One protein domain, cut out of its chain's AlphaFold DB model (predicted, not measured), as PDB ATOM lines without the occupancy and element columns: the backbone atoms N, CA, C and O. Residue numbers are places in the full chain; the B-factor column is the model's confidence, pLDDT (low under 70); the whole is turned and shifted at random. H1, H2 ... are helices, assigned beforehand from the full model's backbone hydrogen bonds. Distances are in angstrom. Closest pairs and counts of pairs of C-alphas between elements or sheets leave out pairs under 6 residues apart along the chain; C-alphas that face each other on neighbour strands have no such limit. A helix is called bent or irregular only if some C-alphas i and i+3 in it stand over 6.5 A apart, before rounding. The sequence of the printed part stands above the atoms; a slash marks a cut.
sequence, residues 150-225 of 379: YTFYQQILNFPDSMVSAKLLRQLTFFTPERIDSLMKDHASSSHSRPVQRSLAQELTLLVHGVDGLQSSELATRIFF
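AT A GLANCE: This is residues 150 to 225 of the 379 residues of the protein "Tyrosine--tRNA ligase" of Paragonimus westermani (UniProt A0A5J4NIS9). Three helical legs, H3 and the two arms H4a and H4b of one sharply bent helix, make a zigzag shaped like an N, with H4a as the slanting leg through the middle of the domain. Two short helices cover one side of this zigzag: H1 packs across H4a and H4b, and H2 packs on H3 near H4a. The printed part has 76 residues with four named helices, in the order H1, H2, H3, H4 along the chain, and no named strand, and its class is all helix. It is compact, with a radius of gyration of the C-alphas of 12.1 A, and the C-alphas span 28 by 24 by 17 A along their three main axes.

IN THESE COORDINATES: The longest helix, H4, has 30 residues, 195 to 224. By its hydrogen bonds it was assigned as one helix, but it is bent: C-alphas 208 and 211 are 9.5 A apart, where about 5 A is the distance in a regular helix. Its arm H4a holds residues 195 to 208 and is 20.0 A long from first to last C-alpha, beginning with C-alpha 195 at (-44.560, 3.361, -43.753). Its arm H4b holds residues 211 to 224 and is 19.8 A long, ending with C-alpha 224 at (-40.438, 17.505, -55.389). Residues 209 and 210 belong to neither arm. H3 holds residues 177 to 189 and is 18.5 A long. H1 holds residues 150 to 157, 10.3 A from first to last C-alpha, and its C-alpha 150 stands at (-31.353, 14.189, -49.557). H2 holds residues 166 to 172 and is 10.1 A long.

HOW THE PARTS SIT: The arms H4a and H4b touch at a steep tilt of 42 degrees and run opposite ways. H4a touches H4b with residues 202 to 206 alone, and H4b touches H4a with residues 213 to 214 alone; their closest C-alphas, of Leu 206 and Leu 214, are 5.4 A apart. H3 and H4a form a helical hairpin and run opposite ways at a steep tilt of 44 degrees. They touch through residues 183 to 187 of H3 and residues 195 to 196 of H4a alone, and the closest C-alphas, of Leu 183 and Val 196, are 5.8 A apart. H3 and H4b are apart. H1 touches H4a at a steep tilt of 38 degrees, opposite ways, with the closest C-alphas, of Leu 157 and Gln 197, 4.8 A apart. H1 also touches H4b, about perpendicular at 77 degrees, with the closest C-alphas, of Tyr 150 and Ser 217, 4.5 A apart. H2 touches H3 at a steep tilt of 56 degrees, opposite ways; their closest C-alphas, of Ala 166 and Ile 180, are 6.2 A apart. H2 and H4a are close but not clearly touching: the closest C-alphas, of Leu 169 and Leu 200, are 7.4 A apart, at a shallow tilt of 14 degrees, the same way. H1 is apart from H2 and from H3, and H2 is apart from H4b. The helix packing is mostly crossed, with 0 of 5 touching pairs at a shallow tilt. In H1, H2, H3, H4a and H4b every O i to N i+4 pair is within hydrogen-bond range.

THE WHOLE: The two C-alphas farthest apart, of Pro 177 and Phe 224, are 33.1 A apart, while the first and last printed C-alphas, of Tyr 150 and Phe 225, are 12.8 A apart. The printed part has no cut. The links from H2 to H3 and from H3 to H4 are tight, with 4 and 5 residues, and the link from H1 to H2 is short, with 8 residues. The mean pLDDT of the printed part is 90.1, and no printed residue is under 70.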
ATOM      1  N   TYR A 150     -30.147  14.420 -48.760       86.44
ATOM      2  CA  TYR A 150     -31.353  14.189 -49.557       86.44
ATOM      3  C   TYR A 150     -31.272  12.884 -50.355       86.44
ATOM      4  O   TYR A 150     -32.175  12.055 -50.270       86.44
ATOM      5  N   THR A 151     -30.176  12.660 -51.083       84.75
ATOM      6  CA  THR A 151     -29.982  11.433 -51.864       84.75
ATOM      7  C   THR A 151     -29.887  10.205 -50.954       84.75
ATOM      8  O   THR A 151     -30.455   9.164 -51.270       84.75
ATOM      9  N   PHE A 152     -29.231  10.321 -49.794       89.00
ATOM     10  CA  PHE A 152     -29.200   9.270 -48.773       89.00
ATOM     11  C   PHE A 152     -30.616   8.912 -48.296       89.00
ATOM     12  O   PHE A 152     -31.001   7.741 -48.318       89.00
ATOM     13  N   TYR A 153     -31.413   9.922 -47.938       92.56
ATOM     14  CA  TYR A 153     -32.805   9.763 -47.526       92.56
ATOM     15  C   TYR A 153     -33.652   9.119 -48.634       92.56
ATOM     16  O   TYR A 153     -34.357   8.142 -48.384       92.56
ATOM     17  N   GLN A 154     -33.545   9.613 -49.872       88.75
ATOM     18  CA  GLN A 154     -34.295   9.110 -51.025       88.75
ATOM     19  C   GLN A 154     -33.934   7.670 -51.381       88.75
ATOM     20  O   GLN A 154     -34.829   6.878 -51.661       88.75
ATOM     21  N   GLN A 155     -32.658   7.287 -51.327       89.25
ATOM     22  CA  GLN A 155     -32.257   5.906 -51.601       89.25
ATOM     23  C   GLN A 155     -32.875   4.924 -50.600       89.25
ATOM     24  O   GLN A 155     -33.338   3.864 -51.010       89.25
ATOM     25  N   ILE A 156     -32.947   5.288 -49.314       91.25
ATOM     26  CA  ILE A 156     -33.582   4.456 -48.279       91.25
ATOM     27  C   ILE A 156     -35.101   4.449 -48.432       91.25
ATOM     28  O   ILE A 156     -35.726   3.388 -48.370       91.25
ATOM     29  N   LEU A 157     -35.700   5.619 -48.671       91.38
ATOM     30  CA  LEU A 157     -37.131   5.733 -48.930       91.38
ATOM     31  C   LEU A 157     -37.537   4.859 -50.122       91.38
ATOM     32  O   LEU A 157     -38.621   4.282 -50.111       91.38
ATOM     33  N   ASN A 158     -36.650   4.735 -51.112       88.31
ATOM     34  CA  ASN A 158     -36.852   3.964 -52.327       88.31
ATOM     35  C   ASN A 158     -36.478   2.484 -52.233       88.31
ATOM     36  O   ASN A 158     -36.573   1.791 -53.245       88.31
ATOM     37  N   PHE A 159     -36.168   1.961 -51.044       87.31
ATOM     38  CA  PHE A 159     -35.969   0.523 -50.884       87.31
ATOM     39  C   PHE A 159     -37.176  -0.285 -51.386       87.31
ATOM     40  O   PHE A 159     -38.332   0.080 -51.118       87.31
ATOM     41  N   PRO A 160     -36.917  -1.390 -52.108       84.69
ATOM     42  CA  PRO A 160     -37.971  -2.282 -52.571       84.69
ATOM     43  C   PRO A 160     -38.684  -2.904 -51.365       84.69
ATOM     44  O   PRO A 160     -38.080  -3.107 -50.306       84.69
ATOM     45  N   ASP A 161     -39.945  -3.287 -51.539       84.88
ATOM     46  CA  ASP A 161     -40.686  -3.991 -50.487       84.88
ATOM     47  C   ASP A 161     -40.028  -5.336 -50.137       84.88
ATOM     48  O   ASP A 161     -40.010  -5.727 -48.973       84.88
ATOM     49  N   SER A 162     -39.361  -5.991 -51.097       84.12
ATOM     50  CA  SER A 162     -38.610  -7.230 -50.848       84.12
ATOM     51  C   SER A 162     -37.464  -7.069 -49.849       84.12
ATOM     52  O   SER A 162     -37.037  -8.053 -49.263       84.12
ATOM     53  N   MET A 163     -36.956  -5.854 -49.619       81.56
ATOM     54  CA  MET A 163     -35.902  -5.590 -48.633       81.56
ATOM     55  C   MET A 163     -36.474  -5.320 -47.233       81.56
ATOM     56  O   MET A 163     -35.764  -5.473 -46.234       81.56
ATOM     57  N   VAL A 164     -37.749  -4.938 -47.140       86.62
ATOM     58  CA  VAL A 164     -38.408  -4.582 -45.885       86.62
ATOM     59  C   VAL A 164     -38.592  -5.822 -45.013       86.62
ATOM     60  O   VAL A 164     -39.226  -6.801 -45.391       86.62
ATOM     61  N   SER A 165     -38.038  -5.786 -43.801       90.75
ATOM     62  CA  SER A 165     -38.241  -6.848 -42.816       90.75
ATOM     63  C   SER A 165     -38.051  -6.353 -41.387       90.75
ATOM     64  O   SER A 165     -37.274  -5.432 -41.122       90.75
ATOM     65  N   ALA A 166     -38.689  -7.041 -40.438       92.38
ATOM     66  CA  ALA A 166     -38.463  -6.810 -39.013       92.38
ATOM     67  C   ALA A 166     -36.985  -7.016 -38.624       92.38
ATOM     68  O   ALA A 166     -36.462  -6.293 -37.778       92.38
ATOM     69  N   LYS A 167     -36.288  -7.967 -39.269       90.25
ATOM     70  CA  LYS A 167     -34.851  -8.207 -39.069       90.25
ATOM     71  C   LYS A 167     -34.027  -6.971 -39.442       90.25
ATOM     72  O   LYS A 167     -33.206  -6.545 -38.636       90.25
ATOM     73  N   LEU A 168     -34.277  -6.383 -40.614       88.25
ATOM     74  CA  LEU A 168     -33.586  -5.174 -41.068       88.25
ATOM     75  C   LEU A 168     -33.793  -4.016 -40.083       88.25
ATOM     76  O   LEU A 168     -32.826  -3.371 -39.680       88.25
ATOM     77  N   LEU A 169     -35.038  -3.798 -39.642       92.25
ATOM     78  CA  LEU A 169     -35.362  -2.751 -38.671       92.25
ATOM     79  C   LEU A 169     -34.622  -2.950 -37.343       92.25
ATOM     80  O   LEU A 169     -34.004  -2.010 -36.852       92.25
ATOM     81  N   ARG A 170     -34.592  -4.175 -36.802       91.94
ATOM     82  CA  ARG A 170     -33.842  -4.492 -35.568       91.94
ATOM     83  C   ARG A 170     -32.333  -4.282 -35.707       91.94
ATOM     84  O   ARG A 170     -31.661  -4.030 -34.715       91.94
ATOM     85  N   GLN A 171     -31.789  -4.439 -36.914       89.62
ATOM     86  CA  GLN A 171     -30.356  -4.293 -37.168       89.62
ATOM     87  C   GLN A 171     -29.928  -2.837 -37.391       89.62
ATOM     88  O   GLN A 171     -28.779  -2.503 -37.104       89.62
ATOM     89  N   LEU A 172     -30.814  -1.994 -37.928       90.12
ATOM     90  CA  LEU A 172     -30.478  -0.638 -38.375       90.12
ATOM     91  C   LEU A 172     -31.093   0.486 -37.533       90.12
ATOM     92  O   LEU A 172     -30.676   1.630 -37.682       90.12
ATOM     93  N   THR A 173     -32.059   0.191 -36.663       92.25
ATOM     94  CA  THR A 173     -32.793   1.205 -35.886       92.25
ATOM     95  C   THR A 173     -32.766   0.904 -34.390       92.25
ATOM     96  O   THR A 173     -32.484  -0.221 -33.976       92.25
ATOM     97  N   PHE A 174     -33.112   1.903 -33.577       91.50
ATOM     98  CA  PHE A 174     -33.344   1.743 -32.138       91.50
ATOM     99  C   PHE A 174     -34.829   1.539 -31.792       91.50
ATOM    100  O   PHE A 174     -35.239   1.768 -30.654       91.50
ATOM    101  N   PHE A 175     -35.657   1.133 -32.759       93.44
ATOM    102  CA  PHE A 175     -37.082   0.910 -32.522       93.44
ATOM    103  C   PHE A 175     -37.324  -0.252 -31.557       93.44
ATOM    104  O   PHE A 175     -36.639  -1.277 -31.597       93.44
ATOM    105  N   THR A 176     -38.343  -0.103 -30.707       96.12
ATOM    106  CA  THR A 176     -38.785  -1.191 -29.831       96.12
ATOM    107  C   THR A 176     -39.441  -2.308 -30.651       96.12
ATOM    108  O   THR A 176     -39.934  -2.048 -31.757       96.12
ATOM    109  N   PRO A 177     -39.486  -3.552 -30.136       96.19
ATOM    110  CA  PRO A 177     -40.185  -4.648 -30.806       96.19
ATOM    111  C   PRO A 177     -41.632  -4.295 -31.176       96.19
ATOM    112  O   PRO A 177     -42.047  -4.544 -32.303       96.19
ATOM    113  N   GLU A 178     -42.357  -3.614 -30.288       97.31
ATOM    114  CA  GLU A 178     -43.753  -3.216 -30.499       97.31
ATOM    115  C   GLU A 178     -43.881  -2.210 -31.648       97.31
ATOM    116  O   GLU A 178     -44.789  -2.308 -32.477       97.31
ATOM    117  N   ARG A 179     -42.946  -1.252 -31.738       96.50
ATOM    118  CA  ARG A 179     -42.911  -0.285 -32.842       96.50
ATOM    119  C   ARG A 179     -42.632  -0.976 -34.173       96.50
ATOM    120  O   ARG A 179     -43.252  -0.623 -35.175       96.50
ATOM    121  N   ILE A 180     -41.721  -1.945 -34.186       96.69
ATOM    122  CA  ILE A 180     -41.406  -2.731 -35.384       96.69
ATOM    123  C   ILE A 180     -42.633  -3.530 -35.828       96.69
ATOM    124  O   ILE A 180     -42.993  -3.476 -37.002       96.69
ATOM    125  N   ASP A 181     -43.317  -4.198 -34.902       96.94
ATOM    126  CA  ASP A 181     -44.512  -4.985 -35.213       96.94
ATOM    127  C   ASP A 181     -45.652  -4.104 -35.745       96.94
ATOM    128  O   ASP A 181     -46.316  -4.476 -36.713       96.94
ATOM    129  N   SER A 182     -45.847  -2.910 -35.173       96.69
ATOM    130  CA  SER A 182     -46.795  -1.914 -35.692       96.69
ATOM    131  C   SER A 182     -46.454  -1.504 -37.125       96.69
ATOM    132  O   SER A 182     -47.316  -1.563 -37.996       96.69
ATOM    133  N   LEU A 183     -45.196  -1.146 -37.396       95.94
ATOM    134  CA  LEU A 183     -44.768  -0.726 -38.732       95.94
ATOM    135  C   LEU A 183     -44.932  -1.837 -39.773       95.94
ATOM    136  O   LEU A 183     -45.323  -1.564 -40.906       95.94
ATOM    137  N   MET A 184     -44.659  -3.090 -39.400       95.44
ATOM    138  CA  MET A 184     -44.852  -4.233 -40.294       95.44
ATOM    139  C   MET A 184     -46.337  -4.494 -40.580       95.44
ATOM    140  O   MET A 184     -46.679  -4.822 -41.715       95.44
ATOM    141  N   LYS A 185     -47.227  -4.301 -39.594       95.44
ATOM    142  CA  LYS A 185     -48.684  -4.363 -39.805       95.44
ATOM    143  C   LYS A 185     -49.163  -3.260 -40.748       95.44
ATOM    144  O   LYS A 185     -49.899  -3.554 -41.687       95.44
ATOM    145  N   ASP A 186     -48.699  -2.028 -40.548       93.50
ATOM    146  CA  ASP A 186     -49.042  -0.886 -41.406       93.50
ATOM    147  C   ASP A 186     -48.542  -1.085 -42.842       93.50
ATOM    148  O   ASP A 186     -49.212  -0.730 -43.814       93.50
ATOM    149  N   HIS A 187     -47.357  -1.679 -42.991       93.00
ATOM    150  CA  HIS A 187     -46.793  -2.006 -44.295       93.00
ATOM    151  C   HIS A 187     -47.593  -3.098 -45.011       93.00
ATOM    152  O   HIS A 187     -47.834  -2.982 -46.209       93.00
ATOM    153  N   ALA A 188     -48.055  -4.118 -44.283       91.44
ATOM    154  CA  ALA A 188     -48.897  -5.174 -44.840       91.44
ATOM    155  C   ALA A 188     -50.290  -4.664 -45.252       91.44
ATOM    156  O   ALA A 188     -50.834  -5.124 -46.252       91.44
ATOM    157  N   SER A 189     -50.864  -3.708 -44.513       92.00
ATOM    158  CA  SER A 189     -52.174  -3.127 -44.834       92.00
ATOM    159  C   SER A 189     -52.112  -2.059 -45.930       92.00
ATOM    160  O   SER A 189     -53.072  -1.886 -46.678       92.00
ATOM    161  N   SER A 190     -50.998  -1.327 -46.034       87.62
ATOM    162  CA  SER A 190     -50.887  -0.147 -46.896       87.62
ATOM    163  C   SER A 190     -49.476   0.060 -47.464       87.62
ATOM    164  O   SER A 190     -48.881   1.131 -47.320       87.62
ATOM    165  N   SER A 191     -48.938  -0.942 -48.167       81.88
ATOM    166  CA  SER A 191     -47.576  -0.906 -48.740       81.88
ATOM    167  C   SER A 191     -47.299   0.343 -49.590       81.88
ATOM    168  O   SER A 191     -46.250   0.969 -49.444       81.88
ATOM    169  N   HIS A 192     -48.286   0.796 -50.372       84.19
ATOM    170  CA  HIS A 192     -48.232   2.022 -51.183       84.19
ATOM    171  C   HIS A 192     -47.881   3.288 -50.380       84.19
ATOM    172  O   HIS A 192     -47.302   4.229 -50.922       84.19
ATOM    173  N   SER A 193     -48.209   3.333 -49.083       84.31
ATOM    174  CA  SER A 193     -47.888   4.471 -48.212       84.31
ATOM    175  C   SER A 193     -46.428   4.469 -47.729       84.31
ATOM    176  O   SER A 193     -45.949   5.498 -47.227       84.31
ATOM    177  N   ARG A 194     -45.717   3.347 -47.934       90.62
ATOM    178  CA  ARG A 194     -44.309   3.073 -47.594       90.62
ATOM    179  C   ARG A 194     -43.950   3.421 -46.141       90.62
ATOM    180  O   ARG A 194     -43.004   4.180 -45.908       90.62
ATOM    181  N   PRO A 195     -44.709   2.925 -45.143       92.94
ATOM    182  CA  PRO A 195     -44.560   3.361 -43.753       92.94
ATOM    183  C   PRO A 195     -43.219   2.921 -43.154       92.94
ATOM    184  O   PRO A 195     -42.582   3.691 -42.430       92.94
ATOM    185  N   VAL A 196     -42.746   1.720 -43.511       94.56
ATOM    186  CA  VAL A 196     -41.452   1.196 -43.061       94.56
ATOM    187  C   VAL A 196     -40.298   1.956 -43.703       94.56
ATOM    188  O   VAL A 196     -39.435   2.442 -42.978       94.56
ATOM    189  N   GLN A 197     -40.281   2.107 -45.032       94.06
ATOM    190  CA  GLN A 197     -39.194   2.810 -45.718       94.06
ATOM    191  C   GLN A 197     -39.093   4.267 -45.271       94.06
ATOM    192  O   GLN A 197     -37.991   4.755 -45.042       94.06
ATOM    193  N   ARG A 198     -40.232   4.949 -45.079       94.62
ATOM    194  CA  ARG A 198     -40.249   6.318 -44.549       94.62
ATOM    195  C   ARG A 198     -39.671   6.379 -43.139       94.62
ATOM    196  O   ARG A 198     -38.768   7.172 -42.906       94.62
ATOM    197  N   SER A 199     -40.127   5.508 -42.237       96.00
ATOM    198  CA  SER A 199     -39.613   5.469 -40.859       96.00
ATOM    199  C   SER A 199     -38.115   5.149 -40.818       96.00
ATOM    200  O   SER A 199     -37.375   5.740 -40.037       96.00
ATOM    201  N   LEU A 200     -37.651   4.242 -41.681       94.94
ATOM    202  CA  LEU A 200     -36.240   3.879 -41.791       94.94
ATOM    203  C   LEU A 200     -35.395   5.028 -42.360       94.94
ATOM    204  O   LEU A 200     -34.321   5.306 -41.833       94.94
ATOM    205  N   ALA A 201     -35.873   5.711 -43.406       94.88
ATOM    206  CA  ALA A 201     -35.197   6.864 -43.994       94.88
ATOM    207  C   ALA A 201     -35.082   8.010 -42.984       94.88
ATOM    208  O   ALA A 201     -34.011   8.603 -42.858       94.88
ATOM    209  N   GLN A 202     -36.149   8.269 -42.223       95.62
ATOM    210  CA  GLN A 202     -36.166   9.260 -41.149       95.62
ATOM    211  C   GLN A 202     -35.138   8.934 -40.062       95.62
ATOM    212  O   GLN A 202     -34.255   9.746 -39.793       95.62
ATOM    213  N   GLU A 203     -35.207   7.727 -39.493       95.56
ATOM    214  CA  GLU A 203     -34.330   7.297 -38.400       95.56
ATOM    215  C   GLU A 203     -32.855   7.310 -38.818       95.56
ATOM    216  O   GLU A 203     -32.010   7.870 -38.122       95.56
ATOM    217  N   LEU A 204     -32.530   6.747 -39.986       94.25
ATOM    218  CA  LEU A 204     -31.149   6.680 -40.458       94.25
ATOM    219  C   LEU A 204     -30.602   8.049 -40.864       94.25
ATOM    220  O   LEU A 204     -29.437   8.341 -40.595       94.25
ATOM    221  N   THR A 205     -31.415   8.906 -41.481       93.12
ATOM    222  CA  THR A 205     -30.973  10.259 -41.852       93.12
ATOM    223  C   THR A 205     -30.765  11.114 -40.609       93.12
ATOM    224  O   THR A 205     -29.746  11.796 -40.513       93.12
ATOM    225  N   LEU A 206     -31.650  11.009 -39.612       92.62
ATOM    226  CA  LEU A 206     -31.467  11.651 -38.311       92.62
ATOM    227  C   LEU A 206     -30.190  11.166 -37.620       92.62
ATOM    228  O   LEU A 206     -29.416  11.975 -37.104       92.62
ATOM    229  N   LEU A 207     -29.947   9.854 -37.639       91.12
ATOM    230  CA  LEU A 207     -28.770   9.241 -37.035       91.12
ATOM    231  C   LEU A 207     -27.470   9.757 -37.669       91.12
ATOM    232  O   LEU A 207     -26.541  10.132 -36.957       91.12
ATOM    233  N   VAL A 208     -27.406   9.778 -39.004       91.75
ATOM    234  CA  VAL A 208     -26.172  10.025 -39.768       91.75
ATOM    235  C   VAL A 208     -25.939  11.511 -40.049       91.75
ATOM    236  O   VAL A 208     -24.803  11.986 -39.961       91.75
ATOM    237  N   HIS A 209     -26.994  12.248 -40.392       87.12
ATOM    238  CA  HIS A 209     -26.936  13.637 -40.855       87.12
ATOM    239  C   HIS A 209     -27.576  14.641 -39.886       87.12
ATOM    240  O   HIS A 209     -27.462  15.846 -40.111       87.12
ATOM    241  N   GLY A 210     -28.171  14.175 -38.785       87.75
ATOM    242  CA  GLY A 210     -28.763  15.032 -37.761       87.75
ATOM    243  C   GLY A 210     -30.112  15.627 -38.165       87.75
ATOM    244  O   GLY A 210     -30.687  15.286 -39.199       87.75
ATOM    245  N   VAL A 211     -30.617  16.525 -37.316       86.38
ATOM    246  CA  VAL A 211     -31.942  17.149 -37.472       86.38
ATOM    247  C   VAL A 211     -32.015  17.974 -38.756       86.38
ATOM    248  O   VAL A 211     -32.923  17.756 -39.550       86.38
ATOM    249  N   ASP A 212     -31.023  18.826 -39.019       82.00
ATOM    250  CA  ASP A 212     -30.992  19.683 -40.214       82.00
ATOM    251  C   ASP A 212     -31.001  18.851 -41.510       82.00
ATOM    252  O   ASP A 212     -31.715  19.146 -42.473       82.00
ATOM    253  N   GLY A 213     -30.229  17.757 -41.529       86.06
ATOM    254  CA  GLY A 213     -30.162  16.839 -42.664       86.06
ATOM    255  C   GLY A 213     -31.474  16.092 -42.899       86.06
ATOM    256  O   GLY A 213     -31.840  15.870 -44.051       86.06
ATOM    257  N   LEU A 214     -32.205  15.753 -41.835       89.81
ATOM    258  CA  LEU A 214     -33.531  15.147 -41.935       89.81
ATOM    259  C   LEU A 214     -34.565  16.167 -42.427       89.81
ATOM    260  O   LEU A 214     -35.228  15.918 -43.431       89.81
ATOM    261  N   GLN A 215     -34.655  17.328 -41.777       86.44
ATOM    262  CA  GLN A 215     -35.644  18.362 -42.098       86.44
ATOM    263  C   GLN A 215     -35.507  18.867 -43.537       86.44
ATOM    264  O   GLN A 215     -36.502  18.982 -44.247       86.44
ATOM    265  N   SER A 216     -34.277  19.118 -44.001       84.62
ATOM    266  CA  SER A 216     -34.038  19.508 -45.399       84.62
ATOM    267  C   SER A 216     -34.428  18.404 -46.383       84.62
ATOM    268  O   SER A 216     -35.052  18.694 -47.402       84.62
ATOM    269  N   SER A 217     -34.121  17.143 -46.071       88.88
ATOM    270  CA  SER A 217     -34.482  15.996 -46.912       88.88
ATOM    271  C   SER A 217     -35.994  15.792 -47.005       88.88
ATOM    272  O   SER A 217     -36.515  15.564 -48.096       88.88
ATOM    273  N   GLU A 218     -36.717  15.894 -45.889       89.44
ATOM    274  CA  GLU A 218     -38.177  15.761 -45.855       89.44
ATOM    275  C   GLU A 218     -38.874  16.909 -46.580       89.44
ATOM    276  O   GLU A 218     -39.766  16.664 -47.395       89.44
ATOM    277  N   LEU A 219     -38.423  18.142 -46.340       86.75
ATOM    278  CA  LEU A 219     -38.934  19.326 -47.018       86.75
ATOM    279  C   LEU A 219     -38.736  19.220 -48.533       86.75
ATOM    280  O   LEU A 219     -39.697  19.363 -49.288       86.75
ATOM    281  N   ALA A 220     -37.520  18.889 -48.976       85.56
ATOM    282  CA  ALA A 220     -37.219  18.665 -50.386       85.56
ATOM    283  C   ALA A 220     -38.104  17.561 -50.977       85.56
ATOM    284  O   ALA A 220     -38.692  17.734 -52.040       85.56
ATOM    285  N   THR A 221     -38.270  16.446 -50.259       87.31
ATOM    286  CA  THR A 221     -39.127  15.336 -50.699       87.31
ATOM    287  C   THR A 221     -40.575  15.781 -50.894       87.31
ATOM    288  O   THR A 221     -41.198  15.401 -51.881       87.31
ATOM    289  N   ARG A 222     -41.117  16.592 -49.979       86.94
ATOM    290  CA  ARG A 222     -42.495  17.094 -50.066       86.94
ATOM    291  C   ARG A 222     -42.682  18.078 -51.219       86.94
ATOM    292  O   ARG A 222     -43.725  18.042 -51.863       86.94
ATOM    293  N   ILE A 223     -41.678  18.912 -51.487       82.56
ATOM    294  CA  ILE A 223     -41.679  19.863 -52.603       82.56
ATOM    295  C   ILE A 223     -41.592  19.123 -53.945       82.56
ATOM    296  O   ILE A 223     -42.391  19.386 -54.834       82.56
ATOM    297  N   PHE A 224     -40.658  18.181 -54.104       78.38
ATOM    298  CA  PHE A 224     -40.438  17.505 -55.389       78.38
ATOM    299  C   PHE A 224     -41.437  16.384 -55.686       78.38
ATOM    300  O   PHE A 224     -41.690  16.092 -56.853       78.38
ATOM    301  N   PHE A 225     -42.035  15.780 -54.657       79.94
ATOM    302  CA  PHE A 225     -43.030  14.716 -54.801       79.94
ATOM    303  C   PHE A 225     -44.332  15.073 -54.070       79.94
ATOM    304  O   PHE A 225     -44.693  14.430 -53.072       79.94
TER     305      PHE A 225